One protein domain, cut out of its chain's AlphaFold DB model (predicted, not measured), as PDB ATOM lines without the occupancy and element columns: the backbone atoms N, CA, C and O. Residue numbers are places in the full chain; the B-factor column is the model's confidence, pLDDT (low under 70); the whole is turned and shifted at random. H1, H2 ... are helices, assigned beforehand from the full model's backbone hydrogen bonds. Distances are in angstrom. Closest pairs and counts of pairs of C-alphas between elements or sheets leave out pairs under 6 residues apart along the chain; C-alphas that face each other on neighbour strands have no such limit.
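What this domain is: This is residues 189 to 229 of the 291 residues of an uncharacterized protein of Jimgerdemannia flammicorona (UniProt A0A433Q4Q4). Two helices, H1 and the longer H2, meet at a corner as an L, with the looping residues 189 to 198 folded back beside that corner. The far part of H2 and the tail after it, residues 217 to 229, stick out as an arm that makes much of the length. The printed part has 41 residues, 21 of them in two named helices, H1 then H2, and no named strand; the class is all helix. The whole is loose, with a radius of gyration of the C-alphas of 12.5 A, and the C-alphas span 37 by 17 by 14 A.

Where its parts are: Begin at C-alpha 189, at (25.498, 94.974, 45.548), and go through residues 189 to 198, which hold no named helix. Find C-alpha 199 at (29.825, 89.596, 30.555); from there H1 runs through residues 199 to 207, 12.6 A from first to last C-alpha. H2 holds residues 210 to 221 and measures 15.2 A; look for its last C-alpha at (37.424, 87.458, 57.960).

How they stand to each other: Look between Leu 207 and Ser 210 for the tight link of 2 residues that joins H1 to H2. The two helices are close but not clearly touching, and their closest C-alphas, those of Trp 205 and Trp 211, are 6.6 A apart. Their lines are about perpendicular, at 74 degrees. In H1 and H2 every O i to N i+4 pair is within hydrogen-bond range.

The domain as a whole: The two C-alphas farthest apart are those of Gly 199 and Asp 228, at 37.6 A. The printed part has no cut. Residues 217 to 229, of which 217 to 221 belong to H2, stand free, and in these same residues the pLDDT is under 70; the mean of the printed part is 74.6.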
ATOM      1  N   PRO A 189      26.313  96.015  46.176       73.81
ATOM      2  CA  PRO A 189      25.498  94.974  45.548       73.81
ATOM      3  C   PRO A 189      25.518  94.970  44.012       73.81
ATOM      4  O   PRO A 189      25.086  93.975  43.424       73.81
ATOM      5  N   ARG A 190      25.968  96.064  43.374       77.44
ATOM      6  CA  ARG A 190      26.127  96.217  41.916       77.44
ATOM      7  C   ARG A 190      27.489  95.732  41.410       77.44
ATOM      8  O   ARG A 190      27.658  95.571  40.207       77.44
ATOM      9  N   ARG A 191      28.450  95.489  42.306       82.69
ATOM     10  CA  ARG A 191      29.796  94.964  42.011       82.69
ATOM     11  C   ARG A 191      29.975  93.582  42.635       82.69
ATOM     12  O   ARG A 191      30.918  93.331  43.380       82.69
ATOM     13  N   SER A 192      29.037  92.680  42.354       86.31
ATOM     14  CA  SER A 192      28.985  91.357  42.977       86.31
ATOM     15  C   SER A 192      29.848  90.281  42.304       86.31
ATOM     16  O   SER A 192      29.681  89.100  42.601       86.31
ATOM     17  N   PHE A 193      30.778  90.684  41.436       90.62
ATOM     18  CA  PHE A 193      31.603  89.846  40.560       90.62
ATOM     19  C   PHE A 193      33.102  90.196  40.676       90.62
ATOM     20  O   PHE A 193      33.436  91.330  41.036       90.62
ATOM     21  N   PRO A 194      34.017  89.260  40.350       91.06
ATOM     22  CA  PRO A 194      35.453  89.510  40.425       91.06
ATOM     23  C   PRO A 194      35.941  90.595  39.448       91.06
ATOM     24  O   PRO A 194      35.366  90.766  38.368       91.06
ATOM     25  N   PRO A 195      37.031  91.317  39.783       90.75
ATOM     26  CA  PRO A 195      37.687  92.227  38.848       90.75
ATOM     27  C   PRO A 195      38.090  91.489  37.565       90.75
ATOM     28  O   PRO A 195      38.748  90.455  37.631       90.75
ATOM     29  N   GLY A 196      37.697  92.023  36.406       91.31
ATOM     30  CA  GLY A 196      37.971  91.406  35.102       91.31
ATOM     31  C   GLY A 196      36.987  90.313  34.661       91.31
ATOM     32  O   GLY A 196      37.237  89.685  33.637       91.31
ATOM     33  N   ALA A 197      35.880  90.093  35.384       90.75
ATOM     34  CA  ALA A 197      34.827  89.160  34.975       90.75
ATOM     35  C   ALA A 197      34.284  89.455  33.561       90.75
ATOM     36  O   ALA A 197      34.004  90.604  33.211       90.75
ATOM     37  N   THR A 198      34.078  88.401  32.772       94.25
ATOM     38  CA  THR A 198      33.412  88.470  31.460       94.25
ATOM     39  C   THR A 198      31.923  88.815  31.595       94.25
ATOM     40  O   THR A 198      31.335  88.653  32.661       94.25
ATOM     41  N   GLY A 199      31.259  89.249  30.514       91.25
ATOM     42  CA  GLY A 199      29.825  89.596  30.555       91.25
ATOM     43  C   GLY A 199      28.905  88.452  31.019       91.25
ATOM     44  O   GLY A 199      27.916  88.688  31.717       91.25
ATOM     45  N   GLU A 200      29.261  87.204  30.701       91.75
ATOM     46  CA  GLU A 200      28.563  86.009  31.190       91.75
ATOM     47  C   GLU A 200      28.747  85.834  32.706       91.75
ATOM     48  O   GLU A 200      27.778  85.630  33.439       91.75
ATOM     49  N   GLU A 201      29.977  85.976  33.205       90.19
ATOM     50  CA  GLU A 201      30.286  85.883  34.635       90.19
ATOM     51  C   GLU A 201      29.688  87.038  35.440       90.19
ATOM     52  O   GLU A 201      29.158  86.808  36.524       90.19
ATOM     53  N   VAL A 202      29.711  88.265  34.910       90.00
ATOM     54  CA  VAL A 202      29.023  89.427  35.492       90.00
ATOM     55  C   VAL A 202      27.539  89.119  35.659       90.00
ATOM     56  O   VAL A 202      26.991  89.348  36.736       90.00
ATOM     57  N   THR A 203      26.893  88.541  34.642       90.56
ATOM     58  CA  THR A 203      25.475  88.151  34.710       90.56
ATOM     59  C   THR A 203      25.249  87.055  35.757       90.56
ATOM     60  O   THR A 203      24.402  87.211  36.638       90.56
ATOM     61  N   ARG A 204      26.060  85.986  35.729       90.25
ATOM     62  CA  ARG A 204      26.029  84.869  36.691       90.25
ATOM     63  C   ARG A 204      26.126  85.359  38.138       90.25
ATOM     64  O   ARG A 204      25.263  85.037  38.948       90.25
ATOM     65  N   TRP A 205      27.132  86.172  38.449       87.25
ATOM     66  CA  TRP A 205      27.393  86.681  39.798       87.25
ATOM     67  C   TRP A 205      26.515  87.884  40.199       87.25
ATOM     68  O   TRP A 205      26.465  88.259  41.371       87.25
ATOM     69  N   SER A 206      25.801  88.512  39.258       84.62
ATOM     70  CA  SER A 206      24.752  89.501  39.573       84.62
ATOM     71  C   SER A 206      23.476  88.832  40.087       84.62
ATOM     72  O   SER A 206      22.792  89.393  40.947       84.62
ATOM     73  N   LEU A 207      23.183  87.624  39.594       84.75
ATOM     74  CA  LEU A 207      22.097  86.770  40.077       84.75
ATOM     75  C   LEU A 207      22.510  86.010  41.351       84.75
ATOM     76  O   LEU A 207      21.788  86.047  42.346       84.75
ATOM     77  N   ASP A 208      23.690  85.383  41.353       81.44
ATOM     78  CA  ASP A 208      24.269  84.714  42.522       81.44
ATOM     79  C   ASP A 208      25.311  85.598  43.229       81.44
ATOM     80  O   ASP A 208      26.473  85.671  42.834       81.44
ATOM     81  N   ARG A 209      24.932  86.217  44.352       81.44
ATOM     82  CA  ARG A 209      25.860  87.036  45.154       81.44
ATOM     83  C   ARG A 209      26.830  86.227  46.028       81.44
ATOM     84  O   ARG A 209      27.531  86.823  46.847       81.44
ATOM     85  N   SER A 210      26.933  84.905  45.867       79.94
ATOM     86  CA  SER A 210      27.862  84.061  46.636       79.94
ATOM     87  C   SER A 210      29.329  84.463  46.476       79.94
ATOM     88  O   SER A 210      30.096  84.317  47.427       79.94
ATOM     89  N   TRP A 211      29.744  85.000  45.318       86.88
ATOM     90  CA  TRP A 211      31.091  85.568  45.175       86.88
ATOM     91  C   TRP A 211      31.275  86.808  46.053       86.88
ATOM     92  O   TRP A 211      32.212  86.844  46.849       86.88
ATOM     93  N   LEU A 212      30.354  87.778  45.976       80.25
ATOM     94  CA  LEU A 212      30.413  89.001  46.784       80.25
ATOM     95  C   LEU A 212      30.414  88.680  48.276       80.25
ATOM     96  O   LEU A 212      31.241  89.203  49.011       80.25
ATOM     97  N   MET A 213      29.529  87.779  48.706       75.62
ATOM     98  CA  MET A 213      29.472  87.312  50.086       75.62
ATOM     99  C   MET A 213      30.814  86.714  50.520       75.62
ATOM    100  O   MET A 213      31.339  87.088  51.564       75.62
ATOM    101  N   ARG A 214      31.410  85.833  49.705       76.75
ATOM    102  CA  ARG A 214      32.705  85.207  50.003       76.75
ATOM    103  C   ARG A 214      33.850  86.217  50.043       76.75
ATOM    104  O   ARG A 214      34.737  86.065  50.873       76.75
ATOM    105  N   GLU A 215      33.840  87.235  49.189       80.31
ATOM    106  CA  GLU A 215      34.875  88.275  49.151       80.31
ATOM    107  C   GLU A 215      34.729  89.285  50.300       80.31
ATOM    108  O   GLU A 215      35.722  89.629  50.940       80.31
ATOM    109  N   VAL A 216      33.504  89.709  50.628       73.44
ATOM    110  CA  VAL A 216      33.207  90.541  51.809       73.44
ATOM    111  C   VAL A 216      33.568  89.792  53.083       73.44
ATOM    112  O   VAL A 216      34.237  90.366  53.940       73.44
ATOM    113  N   MET A 217      33.212  88.503  53.175       68.75
ATOM    114  CA  MET A 217      33.731  87.616  54.212       68.75
ATOM    115  C   MET A 217      35.255  87.656  54.185       68.75
ATOM    116  O   MET A 217      35.817  88.185  55.124       68.75
ATOM    117  N   ARG A 218      35.946  87.223  53.124       67.31
ATOM    118  CA  ARG A 218      37.420  87.175  53.067       67.31
ATOM    119  C   ARG A 218      38.093  88.467  53.554       67.31
ATOM    120  O   ARG A 218      39.016  88.374  54.356       67.31
ATOM    121  N   ARG A 219      37.618  89.652  53.148       67.81
ATOM    122  CA  ARG A 219      38.115  90.957  53.641       67.81
ATOM    123  C   ARG A 219      37.864  91.162  55.137       67.81
ATOM    124  O   ARG A 219      38.759  91.565  55.860       67.81
ATOM    125  N   CYS A 220      36.657  90.862  55.604       59.25
ATOM    126  CA  CYS A 220      36.250  91.013  57.002       59.25
ATOM    127  C   CYS A 220      36.659  89.832  57.909       59.25
ATOM    128  O   CYS A 220      36.353  89.863  59.103       59.25
ATOM    129  N   TRP A 221      37.266  88.781  57.344       57.91
ATOM    130  CA  TRP A 221      37.424  87.458  57.960       57.91
ATOM    131  C   TRP A 221      38.868  86.952  57.989       57.91
ATOM    132  O   TRP A 221      39.274  86.352  58.980       57.91
ATOM    133  N   ASN A 222      39.656  87.211  56.939       49.31
ATOM    134  CA  ASN A 222      41.033  86.718  56.824       49.31
ATOM    135  C   ASN A 222      42.097  87.760  57.206       49.31
ATOM    136  O   ASN A 222      43.284  87.481  57.039       49.31
ATOM    137  N   ASP A 223      41.710  88.929  57.722       46.22
ATOM    138  CA  ASP A 223      42.651  89.978  58.139       46.22
ATOM    139  C   ASP A 223      43.274  89.664  59.521       46.22
ATOM    140  O   ASP A 223      43.005  90.281  60.551       46.22
ATOM    141  N   GLY A 224      44.077  88.599  59.539       46.81
ATOM    142  CA  GLY A 224      45.314  88.492  60.314       46.81
ATOM    143  C   GLY A 224      45.289  88.405  61.845       46.81
ATOM    144  O   GLY A 224      46.368  88.205  62.395       46.81
ATOM    145  N   MET A 225      44.157  88.539  62.554       40.84
ATOM    146  CA  MET A 225      44.207  88.705  64.027       40.84
ATOM    147  C   MET A 225      43.388  87.739  64.902       40.84
ATOM    148  O   MET A 225      43.439  87.856  66.125       40.84
ATOM    149  N   LEU A 226      42.696  86.746  64.334       41.62
ATOM    150  CA  LEU A 226      42.136  85.616  65.097       41.62
ATOM    151  C   LEU A 226      42.221  84.308  64.296       41.62
ATOM    152  O   LEU A 226      41.289  83.947  63.577       41.62
ATOM    153  N   SER A 227      43.320  83.570  64.470       43.47
ATOM    154  CA  SER A 227      43.343  82.152  64.094       43.47
ATOM    155  C   SER A 227      42.297  81.377  64.914       43.47
ATOM    156  O   SER A 227      42.084  81.653  66.097       43.47
ATOM    157  N   ASP A 228      41.675  80.387  64.275       41.31
ATOM    158  CA  ASP A 228      40.978  79.242  64.886       41.31
ATOM    159  C   ASP A 228      39.532  79.410  65.429       41.31
ATOM    160  O   ASP A 228      39.028  78.461  66.035       41.31
ATOM    161  N   LYS A 229      38.787  80.512  65.189       41.22
ATOM    162  CA  LYS A 229      37.328  80.581  65.524       41.22
ATOM    163  C   LYS A 229      36.443  81.394  64.546       41.22
ATOM    164  O   LYS A 229      36.771  82.546  64.284       41.22
TER     165      LYS A 229